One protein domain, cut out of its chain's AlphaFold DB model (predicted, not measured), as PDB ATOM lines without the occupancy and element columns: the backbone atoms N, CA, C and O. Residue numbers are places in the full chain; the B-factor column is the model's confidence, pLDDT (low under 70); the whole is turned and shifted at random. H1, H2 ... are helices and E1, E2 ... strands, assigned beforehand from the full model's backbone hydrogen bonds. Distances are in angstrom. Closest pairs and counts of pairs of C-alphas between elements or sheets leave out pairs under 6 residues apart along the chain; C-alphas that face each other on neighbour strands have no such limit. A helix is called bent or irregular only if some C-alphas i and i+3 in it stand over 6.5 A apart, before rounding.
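Overview. This is residues 130 to 236 of the 255 residues of an uncharacterized protein of Bacillus megaterium (UniProt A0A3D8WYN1). A small sheet of three strands, E4, E3 and E5, sits at one end of a long helical hairpin, in which H1 crosses one face of the sheet and H2 packs along H1 the opposite way. A separate two-stranded hairpin, E1 and E2, packs on H1 farther along and is apart from H2. The printed part has 107 residues with two named helices and five named strands, in the order E1 E2 E3 E4 H1 H2 E5, of mixed class; both sheets, E4 E3 E5 and E1 E2, are antiparallel. It is only just compact, close to loose, with a radius of gyration of the C-alphas of 15.3 A and spans of 45 by 32 by 24 A.

Arrangement. In the larger sheet the inner strand E3, residues 155 to 160, is antiparallel to both edge strands. Across E3 and E5, residues 231 to 235, N 158 and O 232 are 3.0 A apart, within hydrogen-bond range. E3 forms a hairpin with E4, residues 166 to 168, where N 159 and O 167 are 2.9 A apart. H1, residues 171 to 198, is on this sheet at a height of 7.8 A over it and runs across the strands, at 74 degrees to E3 on the local plane; the closest C-alphas of H1 and E3, Gln 174 and Tyr 157, are 5.7 A apart. H1 forms a helical hairpin with H2, residues 205 to 226: they touch, opposite ways at a shallow tilt of 29 degrees, with closest C-alphas Tyr 181 and Ile 218 at 6.7 A. H2 only grazes the sheet, with residues 219 to 224. E4, H1, H2 and E5 make a split strand-helix-strand unit, two strands running the same way with E3 between them, with a right-handed crossover. E1, residues 130 to 135, and E2, residues 144 to 151, form an antiparallel hairpin, with N 132 and O 148 at 2.7 A. The closest C-alphas of E2 and H1, Ser 146 and Ala 190, are 5.7 A apart. O i to N i+4 pairs are within hydrogen-bond range in 21 of 24 cases in H1 and 17 of 18 in H2.

Along the chain. E1 begins at C-alpha 130, (204.679, 140.533, 199.144), and is 16.0 A long; E2 is 19.2 A, E3 15.9 A, E4 6.7 A and E5 14.1 A. H1 is 37.5 A long from C-alpha 171, (207.174, 158.065, 216.184), with a kink of 38 degrees near residue 189; it is only just irregular, C-alphas 191 and 194 being 6.55 A apart. H2 is 31.5 A long. E5 ends at C-alpha 235, (211.347, 152.389, 202.447).

Size, cuts and confidence. The C-alphas farthest apart, of Thr 141 and Asp 163, are 48.0 A apart. The printed part has no cut and no long link. Mean pLDDT of the printed part is 85.0, and residues 134 to 145 are under 70.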
ATOM      1  N   ILE A 130     205.764 141.416 198.711       78.88
ATOM      2  CA  ILE A 130     204.679 140.533 199.144       78.88
ATOM      3  C   ILE A 130     203.356 140.933 198.479       78.88
ATOM      4  O   ILE A 130     203.145 142.116 198.178       78.88
ATOM      5  N   PRO A 131     202.434 139.983 198.247       75.50
ATOM      6  CA  PRO A 131     201.083 140.320 197.834       75.50
ATOM      7  C   PRO A 131     200.353 141.060 198.965       75.50
ATOM      8  O   PRO A 131     200.376 140.647 200.119       75.50
ATOM      9  N   GLN A 132     199.680 142.153 198.621       77.19
ATOM     10  CA  GLN A 132     198.771 142.888 199.486       77.19
ATOM     11  C   GLN A 132     197.355 142.783 198.926       77.19
ATOM     12  O   GLN A 132     197.115 143.088 197.754       77.19
ATOM     13  N   TYR A 133     196.430 142.402 199.797       72.50
ATOM     14  CA  TYR A 133     195.003 142.357 199.525       72.50
ATOM     15  C   TYR A 133     194.349 143.614 200.100       72.50
ATOM     16  O   TYR A 133     194.644 144.006 201.230       72.50
ATOM     17  N   VAL A 134     193.512 144.274 199.305       68.44
ATOM     18  CA  VAL A 134     192.643 145.364 199.770       68.44
ATOM     19  C   VAL A 134     191.256 144.768 199.953       68.44
ATOM     20  O   VAL A 134     190.756 144.133 199.029       68.44
ATOM     21  N   LEU A 135     190.671 144.937 201.135       64.50
ATOM     22  CA  LEU A 135     189.350 144.407 201.477       64.50
ATOM     23  C   LEU A 135     188.268 145.465 201.257       64.50
ATOM     24  O   LEU A 135     188.543 146.659 201.403       64.50
ATOM     25  N   ASP A 136     187.050 145.023 200.945       60.03
ATOM     26  CA  ASP A 136     185.876 145.893 200.917       60.03
ATOM     27  C   ASP A 136     185.436 146.276 202.334       60.03
ATOM     28  O   ASP A 136     184.691 145.567 203.014       60.03
ATOM     29  N   GLU A 137     185.923 147.425 202.801       55.50
ATOM     30  CA  GLU A 137     185.486 148.003 204.072       55.50
ATOM     31  C   GLU A 137     184.093 148.654 203.986       55.50
ATOM     32  O   GLU A 137     183.467 148.861 205.028       55.50
ATOM     33  N   LYS A 138     183.590 148.990 202.784       55.31
ATOM     34  CA  LYS A 138     182.286 149.657 202.620       55.31
ATOM     35  C   LYS A 138     181.136 148.690 202.840       55.31
ATOM     36  O   LYS A 138     180.182 149.052 203.527       55.31
ATOM     37  N   GLU A 139     181.234 147.479 202.302       52.59
ATOM     38  CA  GLU A 139     180.164 146.486 202.446       52.59
ATOM     39  C   GLU A 139     180.313 145.607 203.697       52.59
ATOM     40  O   GLU A 139     179.404 144.851 204.032       52.59
ATOM     41  N   LYS A 140     181.436 145.716 204.430       54.19
ATOM     42  CA  LYS A 140     181.784 144.844 205.577       54.19
ATOM     43  C   LYS A 140     181.711 143.344 205.247       54.19
ATOM     44  O   LYS A 140     181.633 142.517 206.153       54.19
ATOM     45  N   THR A 141     181.749 142.994 203.965       57.09
ATOM     46  CA  THR A 141     181.641 141.619 203.464       57.09
ATOM     47  C   THR A 141     182.930 140.836 203.689       57.09
ATOM     48  O   THR A 141     182.906 139.611 203.752       57.09
ATOM     49  N   GLY A 142     184.065 141.532 203.837       57.53
ATOM     50  CA  GLY A 142     185.384 140.902 203.895       57.53
ATOM     51  C   GLY A 142     185.867 140.393 202.533       57.53
ATOM     52  O   GLY A 142     186.879 139.696 202.470       57.53
ATOM     53  N   GLU A 143     185.172 140.741 201.446       63.88
ATOM     54  CA  GLU A 143     185.577 140.378 200.093       63.88
ATOM     55  C   GLU A 143     186.829 141.154 199.655       63.88
ATOM     56  O   GLU A 143     187.061 142.305 200.034       63.88
ATOM     57  N   ILE A 144     187.682 140.495 198.869       61.31
ATOM     58  CA  ILE A 144     188.919 141.086 198.353       61.31
ATOM     59  C   ILE A 144     188.567 141.993 197.168       61.31
ATOM     60  O   ILE A 144     188.283 141.502 196.080       61.31
ATOM     61  N   LEU A 145     188.678 143.312 197.356       65.44
ATOM     62  CA  LEU A 145     188.516 144.317 196.300       65.44
ATOM     63  C   LEU A 145     189.634 144.266 195.258       65.44
ATOM     64  O   LEU A 145     189.403 144.481 194.073       65.44
ATOM     65  N   SER A 146     190.881 144.060 195.692       71.12
ATOM     66  CA  SER A 146     192.020 144.002 194.770       71.12
ATOM     67  C   SER A 146     193.232 143.290 195.361       71.12
ATOM     68  O   SER A 146     193.429 143.243 196.579       71.12
ATOM     69  N   LYS A 147     194.085 142.774 194.470       72.75
ATOM     70  CA  LYS A 147     195.408 142.226 194.790       72.75
ATOM     71  C   LYS A 147     196.484 143.076 194.121       72.75
ATOM     72  O   LYS A 147     196.408 143.346 192.923       72.75
ATOM     73  N   ARG A 148     197.513 143.459 194.876       72.44
ATOM     74  CA  ARG A 148     198.704 144.142 194.344       72.44
ATOM     75  C   ARG A 148     199.983 143.628 194.981       72.44
ATOM     76  O   ARG A 148     199.942 143.000 196.029       72.44
ATOM     77  N   GLU A 149     201.123 143.949 194.392       75.62
ATOM     78  CA  GLU A 149     202.425 143.732 195.020       75.62
ATOM     79  C   GLU A 149     202.829 144.953 195.858       75.62
ATOM     80  O   GLU A 149     202.707 146.102 195.422       75.62
ATOM     81  N   ARG A 150     203.322 144.715 197.075       77.75
ATOM     82  CA  ARG A 150     203.842 145.747 197.975       77.75
ATOM     83  C   ARG A 150     205.240 145.359 198.434       77.75
ATOM     84  O   ARG A 150     205.468 144.246 198.883       77.75
ATOM     85  N   LYS A 151     206.160 146.324 198.398       79.00
ATOM     86  CA  LYS A 151     207.445 146.207 199.097       79.00
ATOM     87  C   LYS A 151     207.204 146.203 200.603       79.00
ATOM     88  O   LYS A 151     206.714 147.210 201.144       79.00
ATOM     89  N   GLU A 152     207.526 145.078 201.217       77.00
ATOM     90  CA  GLU A 152     207.631 144.875 202.654       77.00
ATOM     91  C   GLU A 152     208.746 145.759 203.231       77.00
ATOM     92  O   GLU A 152     209.588 146.285 202.500       77.00
ATOM     93  N   GLY A 153     208.695 145.999 204.536       78.38
ATOM     94  CA  GLY A 153     209.660 146.833 205.241       78.38
ATOM     95  C   GLY A 153     209.074 148.138 205.766       78.38
ATOM     96  O   GLY A 153     208.067 148.675 205.271       78.38
ATOM     97  N   ASN A 154     209.744 148.642 206.797       85.50
ATOM     98  CA  ASN A 154     209.368 149.853 207.504       85.50
ATOM     99  C   ASN A 154     209.399 151.066 206.574       85.50
ATOM    100  O   ASN A 154     210.173 151.155 205.612       85.50
ATOM    101  N   ARG A 155     208.520 152.020 206.863       90.94
ATOM    102  CA  ARG A 155     208.452 153.290 206.147       90.94
ATOM    103  C   ARG A 155     208.927 154.385 207.078       90.94
ATOM    104  O   ARG A 155     208.380 154.544 208.160       90.94
ATOM    105  N   ILE A 156     209.922 155.128 206.617       93.38
ATOM    106  CA  ILE A 156     210.402 156.327 207.290       93.38
ATOM    107  C   ILE A 156     209.684 157.513 206.666       93.38
ATOM    108  O   ILE A 156     209.699 157.662 205.437       93.38
ATOM    109  N   TYR A 157     209.076 158.339 207.510       96.06
ATOM    110  CA  TYR A 157     208.373 159.551 207.112       96.06
ATOM    111  C   TYR A 157     209.178 160.767 207.556       96.06
ATOM    112  O   TYR A 157     209.704 160.823 208.667       96.06
ATOM    113  N   TYR A 158     209.321 161.730 206.657       96.94
ATOM    114  CA  TYR A 158     210.151 162.904 206.882       96.94
ATOM    115  C   TYR A 158     209.575 164.121 206.172       96.94
ATOM    116  O   TYR A 158     208.859 163.986 205.179       96.94
ATOM    117  N   ASP A 159     209.923 165.304 206.664       97.38
ATOM    118  CA  ASP A 159     209.616 166.577 206.021       97.38
ATOM    119  C   ASP A 159     210.864 167.154 205.347       97.38
ATOM    120  O   ASP A 159     211.979 167.042 205.872       97.38
ATOM    121  N   ILE A 160     210.674 167.770 204.182       97.00
ATOM    122  CA  ILE A 160     211.668 168.659 203.582       97.00
ATOM    123  C   ILE A 160     211.245 170.072 203.952       97.00
ATOM    124  O   ILE A 160     210.297 170.610 203.374       97.00
ATOM    125  N   THR A 161     211.927 170.655 204.933       94.94
ATOM    126  CA  THR A 161     211.529 171.948 205.494       94.94
ATOM    127  C   THR A 161     211.827 173.094 204.514       94.94
ATOM    128  O   THR A 161     212.421 172.891 203.451       94.94
ATOM    129  N   ALA A 162     211.394 174.312 204.843       92.88
ATOM    130  CA  ALA A 162     211.520 175.472 203.959       92.88
ATOM    131  C   ALA A 162     212.978 175.825 203.597       92.88
ATOM    132  O   ALA A 162     213.219 176.366 202.519       92.88
ATOM    133  N   ASP A 163     213.947 175.486 204.454       93.31
ATOM    134  CA  ASP A 163     215.380 175.689 204.187       93.31
ATOM    135  C   ASP A 163     216.008 174.558 203.339       93.31
ATOM    136  O   ASP A 163     217.205 174.577 203.047       93.31
ATOM    137  N   GLY A 164     215.211 173.560 202.940       91.62
ATOM    138  CA  GLY A 164     215.654 172.388 202.187       91.62
ATOM    139  C   GLY A 164     216.279 171.278 203.038       91.62
ATOM    140  O   GLY A 164     216.761 170.286 202.482       91.62
ATOM    141  N   SER A 165     216.287 171.406 204.367       93.38
ATOM    142  CA  SER A 165     216.746 170.358 205.284       93.38
ATOM    143  C   SER A 165     215.740 169.214 205.411       93.38
ATOM    144  O   SER A 165     214.543 169.361 205.173       93.38
ATOM    145  N   TYR A 166     216.252 168.049 205.806       95.94
ATOM    146  CA  TYR A 166     215.487 166.815 205.945       95.94
ATOM    147  C   TYR A 166     215.261 166.530 207.424       95.94
ATOM    148  O   TYR A 166     216.220 166.265 208.155       95.94
ATOM    149  N   LYS A 167     214.001 166.561 207.853       95.00
ATOM    150  CA  LYS A 167     213.608 166.349 209.246       95.00
ATOM    151  C   LYS A 167     212.872 165.024 209.390       95.00
ATOM    152  O   LYS A 167     211.824 164.831 208.783       95.00
ATOM    153  N   LEU A 168     213.412 164.129 210.215       95.06
ATOM    154  CA  LEU A 168     212.710 162.918 210.634       95.06
ATOM    155  C   LEU A 168     211.516 163.305 211.519       95.06
ATOM    156  O   LEU A 168     211.647 164.189 212.368       95.06
ATOM    157  N   LEU A 169     210.366 162.672 211.299       95.06
ATOM    158  CA  LEU A 169     209.185 162.881 212.138       95.06
ATOM    159  C   LEU A 169     209.262 161.989 213.385       95.06
ATOM    160  O   LEU A 169     209.874 160.921 213.349       95.06
ATOM    161  N   ASP A 170     208.650 162.433 214.480       94.06
ATOM    162  CA  ASP A 170     208.506 161.636 215.701       94.06
ATOM    163  C   ASP A 170     207.637 160.389 215.471       94.06
ATOM    164  O   ASP A 170     206.859 160.316 214.518       94.06
ATOM    165  N   GLU A 171     207.794 159.387 216.338       91.56
ATOM    166  CA  GLU A 171     207.174 158.065 216.184       91.56
ATOM    167  C   GLU A 171     205.648 158.132 216.053       91.56
ATOM    168  O   GLU A 171     205.089 157.498 215.153       91.56
ATOM    169  N   ASP A 172     204.993 158.961 216.869       94.69
ATOM    170  CA  ASP A 172     203.539 159.137 216.849       94.69
ATOM    171  C   ASP A 172     203.070 159.725 215.517       94.69
ATOM    172  O   ASP A 172     202.135 159.214 214.889       94.69
ATOM    173  N   THR A 173     203.746 160.771 215.041       94.75
ATOM    174  CA  THR A 173     203.438 161.391 213.749       94.75
ATOM    175  C   THR A 173     203.690 160.420 212.594       94.75
ATOM    176  O   THR A 173     202.866 160.319 211.681       94.75
ATOM    177  N   GLN A 174     204.788 159.653 212.624       95.00
ATOM    178  CA  GLN A 174     205.051 158.628 211.607       95.00
ATOM    179  C   GLN A 174     203.945 157.565 211.572       95.00
ATOM    180  O   GLN A 174     203.500 157.196 210.482       95.00
ATOM    181  N   ALA A 175     203.481 157.093 212.735       93.62
ATOM    182  CA  ALA A 175     202.419 156.092 212.834       93.62
ATOM    183  C   ALA A 175     201.087 156.615 212.270       93.62
ATOM    184  O   ALA A 175     200.459 155.947 211.442       93.62
ATOM    185  N   GLN A 176     200.698 157.840 212.633       95.06
ATOM    186  CA  GLN A 176     199.472 158.473 212.133       95.06
ATOM    187  C   GLN A 176     199.513 158.699 210.617       95.06
ATOM    188  O   GLN A 176     198.542 158.415 209.908       95.06
ATOM    189  N   ILE A 177     200.651 159.158 210.087       95.56
ATOM    190  CA  ILE A 177     200.827 159.312 208.639       95.56
ATOM    191  C   ILE A 177     200.815 157.945 207.946       95.56
ATOM    192  O   ILE A 177     200.264 157.827 206.848       95.56
ATOM    193  N   HIS A 178     201.401 156.908 208.551       93.62
ATOM    194  CA  HIS A 178     201.396 155.563 207.980       93.62
ATOM    195  C   HIS A 178     199.985 155.012 207.798       93.62
ATOM    196  O   HIS A 178     199.664 154.519 206.709       93.62
ATOM    197  N   ASP A 179     199.158 155.124 208.835       90.25
ATOM    198  CA  ASP A 179     197.762 154.698 208.804       90.25
ATOM    199  C   ASP A 179     196.977 155.480 207.746       90.25
ATOM    200  O   ASP A 179     196.432 154.903 206.799       90.25
ATOM    201  N   MET A 180     197.047 156.815 207.812       92.38
ATOM    202  CA  MET A 180     196.362 157.695 206.868       92.38
ATOM    203  C   MET A 180     196.785 157.423 205.420       92.38
ATOM    204  O   MET A 180     195.938 157.350 204.524       92.38
ATOM    205  N   TYR A 181     198.083 157.260 205.161       92.00
ATOM    206  CA  TYR A 181     198.580 156.938 203.827       92.00
ATOM    207  C   TYR A 181     198.061 155.572 203.370       92.00
ATOM    208  O   TYR A 181     197.569 155.451 202.251       92.00
ATOM    209  N   THR A 182     198.164 154.540 204.211       86.69
ATOM    210  CA  THR A 182     197.783 153.167 203.847       86.69
ATOM    211  C   THR A 182     196.293 153.060 203.548       86.69
ATOM    212  O   THR A 182     195.934 152.460 202.532       86.69
ATOM    213  N   LYS A 183     195.449 153.702 204.362       85.06
ATOM    214  CA  LYS A 183     193.997 153.740 204.174       85.06
ATOM    215  C   LYS A 183     193.604 154.433 202.872       85.06
ATOM    216  O   LYS A 183     192.917 153.839 202.044       85.06
ATOM    217  N   ASN A 184     194.093 155.658 202.646       87.62
ATOM    218  CA  ASN A 184     193.775 156.384 201.412       87.62
ATOM    219  C   ASN A 184     194.336 155.642 200.182       87.62
ATOM    220  O   ASN A 184     193.634 155.459 199.197       87.62
ATOM    221  N   TRP A 185     195.572 155.135 200.244       87.31
ATOM    222  CA  TRP A 185     196.193 154.422 199.122       87.31
ATOM    223  C   TRP A 185     195.524 153.076 198.809       87.31
ATOM    224  O   TRP A 185     195.536 152.636 197.661       87.31
ATOM    225  N   GLY A 186     194.990 152.376 199.814       81.56
ATOM    226  CA  GLY A 186     194.202 151.157 199.609       81.56
ATOM    227  C   GLY A 186     192.922 151.454 198.833       81.56
ATOM    228  O   GLY A 186     192.684 150.849 197.788       81.56
ATOM    229  N   PHE A 187     192.168 152.450 199.301       82.00
ATOM    230  CA  PHE A 187     190.911 152.870 198.688       82.00
ATOM    231  C   PHE A 187     191.085 153.366 197.245       82.00
ATOM    232  O   PHE A 187     190.410 152.887 196.334       82.00
ATOM    233  N   GLU A 188     192.028 154.281 197.013       86.25
ATOM    234  CA  GLU A 188     192.248 154.870 195.685       86.25
ATOM    235  C   GLU A 188     192.779 153.836 194.683       86.25
ATOM    236  O   GLU A 188     192.437 153.854 193.502       86.25
ATOM    237  N   TYR A 189     193.583 152.874 195.145       83.81
ATOM    238  CA  TYR A 189     194.053 151.791 194.283       83.81
ATOM    239  C   TYR A 189     192.906 150.878 193.841       83.81
ATOM    240  O   TYR A 189     192.810 150.563 192.657       83.81
ATOM    241  N   ALA A 190     192.041 150.464 194.771       81.50
ATOM    242  CA  ALA A 190     190.919 149.579 194.470       81.50
ATOM    243  C   ALA A 190     189.887 150.228 193.539       81.50
ATOM    244  O   ALA A 190     189.322 149.551 192.689       81.50
ATOM    245  N   THR A 191     189.662 151.535 193.678       82.25
ATOM    246  CA  THR A 191     188.618 152.253 192.929       82.25
ATOM    247  C   THR A 191     189.096 152.829 191.601       82.25
ATOM    248  O   THR A 191     188.302 152.924 190.672       82.25
ATOM    249  N   GLN A 192     190.373 153.209 191.485       85.56
ATOM    250  CA  GLN A 192     190.893 153.853 190.274       85.56
ATOM    251  C   GLN A 192     191.884 152.976 189.510       85.56
ATOM    252  O   GLN A 192     191.816 152.886 188.292       85.56
ATOM    253  N   VAL A 193     192.832 152.331 190.196       84.44
ATOM    254  CA  VAL A 193     193.939 151.628 189.522       84.44
ATOM    255  C   VAL A 193     193.529 150.224 189.097       84.44
ATOM    256  O   VAL A 193     193.783 149.822 187.963       84.44
ATOM    257  N   TYR A 194     192.896 149.475 189.996       83.44
ATOM    258  CA  TYR A 194     192.544 148.081 189.755       83.44
ATOM    259  C   TYR A 194     191.563 147.891 188.578       83.44
ATOM    260  O   TYR A 194     191.877 147.066 187.716       83.44
ATOM    261  N   PRO A 195     190.477 148.682 188.433       84.00
ATOM    262  CA  PRO A 195     189.580 148.574 187.281       84.00
ATOM    263  C   PRO A 195     190.295 148.874 185.959       84.00
ATOM    264  O   PRO A 195     190.189 148.108 185.007       84.00
ATOM    265  N   LEU A 196     191.135 149.918 185.909       85.38
ATOM    266  CA  LEU A 196     191.934 150.240 184.716       85.38
ATOM    267  C   LEU A 196     192.848 149.082 184.291       85.38
ATOM    268  O   LEU A 196     193.037 148.848 183.098       85.38
ATOM    269  N   GLN A 197     193.398 148.343 185.255       83.94
ATOM    270  CA  GLN A 197     194.255 147.192 184.976       83.94
ATOM    271  C   GLN A 197     193.475 145.953 184.527       83.94
ATOM    272  O   GLN A 197     193.935 145.265 183.614       83.94
ATOM    273  N   GLN A 198     192.356 145.640 185.186       81.75
ATOM    274  CA  GLN A 198     191.618 144.390 184.968       81.75
ATOM    275  C   GLN A 198     190.565 144.500 183.866       81.75
ATOM    276  O   GLN A 198     190.484 143.617 183.020       81.75
ATOM    277  N   GLU A 199     189.786 145.580 183.851       80.69
ATOM    278  CA  GLU A 199     188.672 145.765 182.912       80.69
ATOM    279  C   GLU A 199     189.154 146.349 181.582       80.69
ATOM    280  O   GLU A 199     188.722 145.919 180.515       80.69
ATOM    281  N   TYR A 200     190.097 147.296 181.639       78.31
ATOM    282  CA  TYR A 200     190.561 148.041 180.462       78.31
ATOM    283  C   TYR A 200     191.951 147.621 179.969       78.31
ATOM    284  O   TYR A 200     192.424 148.115 178.945       78.31
ATOM    285  N   GLY A 201     192.635 146.724 180.688       79.12
ATOM    286  CA  GLY A 201     193.951 146.208 180.303       79.12
ATOM    287  C   GLY A 201     195.073 147.256 180.264       79.12
ATOM    288  O   GLY A 201     196.132 146.986 179.691       79.12
ATOM    289  N   ILE A 202     194.875 148.433 180.868       82.31
ATOM    290  CA  ILE A 202     195.829 149.548 180.844       82.31
ATOM    291  C   ILE A 202     197.034 149.211 181.726       82.31
ATOM    292  O   ILE A 202     196.911 148.870 182.906       82.31
ATOM    293  N   LYS A 203     198.235 149.311 181.152       78.88
ATOM    294  CA  LYS A 203     199.502 148.927 181.794       78.88
ATOM    295  C   LYS A 203     200.606 149.928 181.454       78.88
ATOM    296  O   LYS A 203     200.449 150.811 180.622       78.88
ATOM    297  N   GLY A 204     201.765 149.780 182.090       75.69
ATOM    298  CA  GLY A 204     202.967 150.506 181.679       75.69
ATOM    299  C   GLY A 204     202.962 151.986 182.070       75.69
ATOM    300  O   GLY A 204     202.887 152.307 183.253       75.69
ATOM    301  N   GLN A 205     203.165 152.891 181.112       76.38
ATOM    302  CA  GLN A 205     203.294 154.329 181.390       76.38
ATOM    303  C   GLN A 205     201.961 154.996 181.739       76.38
ATOM    304  O   GLN A 205     201.942 155.852 182.622       76.38
ATOM    305  N   ASP A 206     200.859 154.554 181.142       76.06
ATOM    306  CA  ASP A 206     199.549 155.184 181.336       76.06
ATOM    307  C   ASP A 206     199.051 155.019 182.778       76.06
ATOM    308  O   ASP A 206     198.613 155.976 183.419       76.06
ATOM    309  N   ILE A 207     199.254 153.834 183.366       84.00
ATOM    310  CA  ILE A 207     198.911 153.586 184.773       84.00
ATOM    311  C   ILE A 207     199.833 154.349 185.743       84.00
ATOM    312  O   ILE A 207     199.415 154.709 186.844       84.00
ATOM    313  N   LYS A 208     201.082 154.648 185.349       84.62
ATOM    314  CA  LYS A 208     202.023 155.406 186.199       84.62
ATOM    315  C   LYS A 208     201.558 156.841 186.425       84.62
ATOM    316  O   LYS A 208     201.764 157.352 187.525       84.62
ATOM    317  N   GLY A 209     200.933 157.470 185.427       85.00
ATOM    318  CA  GLY A 209     200.369 158.815 185.565       85.00
ATOM    319  C   GLY A 209     199.268 158.867 186.626       85.00
ATOM    320  O   GLY A 209     199.311 159.709 187.525       85.00
ATOM    321  N   VAL A 210     198.341 157.904 186.581       86.56
ATOM    322  CA  VAL A 210     197.243 157.769 187.557       86.56
ATOM    323  C   VAL A 210     197.788 157.530 188.966       86.56
ATOM    324  O   VAL A 210     197.464 158.273 189.890       86.56
ATOM    325  N   ILE A 211     198.689 156.554 189.119       88.12
ATOM    326  CA  ILE A 211     199.354 156.236 190.394       88.12
ATOM    327  C   ILE A 211     200.073 157.469 190.965       88.12
ATOM    328  O   ILE A 211     199.950 157.760 192.155       88.12
ATOM    329  N   GLY A 212     200.798 158.216 190.128       88.19
ATOM    330  CA  GLY A 212     201.492 159.436 190.546       88.19
ATOM    331  C   GLY A 212     200.536 160.540 191.002       88.19
ATOM    332  O   GLY A 212     200.809 161.224 191.988       88.19
ATOM    333  N   ASN A 213     199.391 160.694 190.330       90.44
ATOM    334  CA  ASN A 213     198.377 161.667 190.728       90.44
ATOM    335  C   ASN A 213     197.718 161.304 192.068       90.44
ATOM    336  O   ASN A 213     197.556 162.180 192.917       90.44
ATOM    337  N   ILE A 214     197.399 160.024 192.282       91.12
ATOM    338  CA  ILE A 214     196.883 159.527 193.566       91.12
ATOM    339  C   ILE A 214     197.888 159.823 194.689       91.12
ATOM    340  O   ILE A 214     197.510 160.359 195.733       91.12
ATOM    341  N   ASP A 215     199.179 159.546 194.465       92.00
ATOM    342  CA  ASP A 215     200.221 159.751 195.485       92.00
ATOM    343  C   ASP A 215     200.340 161.234 195.839       92.00
ATOM    344  O   ASP A 215     200.341 161.603 197.016       92.00
ATOM    345  N   ARG A 216     200.328 162.100 194.819       93.75
ATOM    346  CA  ARG A 216     200.328 163.556 194.982       93.75
ATOM    347  C   ARG A 216     199.147 164.038 195.826       93.75
ATOM    348  O   ARG A 216     199.353 164.852 196.723       93.75
ATOM    349  N   LEU A 217     197.927 163.572 195.552       94.00
ATOM    350  CA  LEU A 217     196.725 163.997 196.282       94.00
ATOM    351  C   LEU A 217     196.754 163.551 197.749       94.00
ATOM    352  O   LEU A 217     196.432 164.337 198.643       94.00
ATOM    353  N   ILE A 218     197.198 162.320 198.010       94.31
ATOM    354  CA  ILE A 218     197.344 161.799 199.374       94.31
ATOM    355  C   ILE A 218     198.378 162.612 200.150       94.31
ATOM    356  O   ILE A 218     198.099 163.036 201.273       94.31
ATOM    357  N   TRP A 219     199.532 162.902 199.546       96.00
ATOM    358  CA  TRP A 219     200.554 163.733 200.182       96.00
ATOM    359  C   TRP A 219     200.117 165.176 200.388       96.00
ATOM    360  O   TRP A 219     200.414 165.740 201.434       96.00
ATOM    361  N   GLN A 220     199.362 165.773 199.464       95.75
ATOM    362  CA  GLN A 220     198.781 167.104 199.679       95.75
ATOM    363  C   GLN A 220     197.875 167.129 200.913       95.75
ATOM    364  O   GLN A 220     197.950 168.061 201.717       95.75
ATOM    365  N   LYS A 221     197.052 166.090 201.091       95.00
ATOM    366  CA  LYS A 221     196.187 165.953 202.264       95.00
ATOM    367  C   LYS A 221     197.007 165.768 203.543       95.00
ATOM    368  O   LYS A 221     196.764 166.482 204.506       95.00
ATOM    369  N   ILE A 222     197.992 164.869 203.535       96.38
ATOM    370  CA  ILE A 222     198.895 164.626 204.673       96.38
ATOM    371  C   ILE A 222     199.645 165.908 205.052       96.38
ATOM    372  O   ILE A 222     199.598 166.320 206.205       96.38
ATOM    373  N   ASN A 223     200.271 166.586 204.090       96.56
ATOM    374  CA  ASN A 223     201.035 167.805 204.353       96.56
ATOM    375  C   ASN A 223     200.163 168.882 205.000       96.56
ATOM    376  O   ASN A 223     200.570 169.489 205.986       96.56
ATOM    377  N   LYS A 224     198.928 169.056 204.512       96.44
ATOM    378  CA  LYS A 224     197.965 169.982 205.115       96.44
ATOM    379  C   LYS A 224     197.563 169.564 206.533       96.44
ATOM    380  O   LYS A 224     197.526 170.414 207.415       96.44
ATOM    381  N   THR A 225     197.248 168.286 206.752       96.50
ATOM    382  CA  THR A 225     196.788 167.773 208.053       96.50
ATOM    383  C   THR A 225     197.857 167.895 209.136       96.50
ATOM    384  O   THR A 225     197.542 168.287 210.253       96.50
ATOM    385  N   PHE A 226     199.109 167.579 208.807       95.62
ATOM    386  CA  PHE A 226     200.217 167.535 209.768       95.62
ATOM    387  C   PHE A 226     201.092 168.798 209.747       95.62
ATOM    388  O   PHE A 226     202.121 168.840 210.413       95.62
ATOM    389  N   GLY A 227     200.713 169.824 208.975       95.06
ATOM    390  CA  GLY A 227     201.474 171.074 208.868       95.06
ATOM    391  C   GLY A 227     202.885 170.894 208.295       95.06
ATOM    392  O   GLY A 227     203.795 171.625 208.678       95.06
ATOM    393  N   LEU A 228     203.080 169.914 207.409       96.31
ATOM    394  CA  LEU A 228     204.375 169.637 206.780       96.31
ATOM    395  C   LEU A 228     204.567 170.525 205.552       96.31
ATOM    396  O   LEU A 228     203.624 170.749 204.789       96.31
ATOM    397  N   ASN A 229     205.800 170.965 205.309       95.56
ATOM    398  CA  ASN A 229     206.113 171.742 204.112       95.56
ATOM    399  C   ASN A 229     206.091 170.855 202.857       95.56
ATOM    400  O   ASN A 229     205.436 171.158 201.857       95.56
ATOM    401  N   ASN A 230     206.793 169.726 202.918       95.56
ATOM    402  CA  ASN A 230     206.885 168.749 201.844       95.56
ATOM    403  C   ASN A 230     207.194 167.368 202.431       95.56
ATOM    404  O   ASN A 230     208.312 166.850 202.325       95.56
ATOM    405  N   GLY A 231     206.172 166.785 203.057       96.06
ATOM    406  CA  GLY A 231     206.214 165.443 203.613       96.06
ATOM    407  C   GLY A 231     206.455 164.389 202.539       96.06
ATOM    408  O   GLY A 231     205.893 164.438 201.441       96.06
ATOM    409  N   LYS A 232     207.316 163.426 202.866       95.94
ATOM    410  CA  LYS A 232     207.667 162.293 202.011       95.94
ATOM    411  C   LYS A 232     207.878 161.035 202.834       95.94
ATOM    412  O   LYS A 232     208.039 161.067 204.053       95.94
ATOM    413  N   ARG A 233     207.909 159.900 202.134       94.12
ATOM    414  CA  ARG A 233     208.276 158.604 202.705       94.12
ATOM    415  C   ARG A 233     209.367 157.928 201.901       94.12
ATOM    416  O   ARG A 233     209.452 158.094 200.684       94.12
ATOM    417  N   ILE A 234     210.139 157.088 202.571       92.94
ATOM    418  CA  ILE A 234     211.074 156.156 201.944       92.94
ATOM    419  C   ILE A 234     210.926 154.781 202.599       92.94
ATOM    420  O   ILE A 234     210.567 154.679 203.770       92.94
ATOM    421  N   THR A 235     211.136 153.707 201.832       91.56
ATOM    422  CA  THR A 235     211.347 152.389 202.447       91.56
ATOM    423  C   THR A 235     212.673 152.431 203.182       91.56
ATOM    424  O   THR A 235     213.682 152.786 202.571       91.56
ATOM    425  N   GLU A 236     212.660 152.089 204.462       90.75
ATOM    426  CA  GLU A 236     213.878 151.980 205.249       90.75
ATOM    427  C   GLU A 236     214.873 151.037 204.547       90.75
ATOM    428  O   GLU A 236     214.502 149.910 204.209       90.75
TER     429      GLU A 236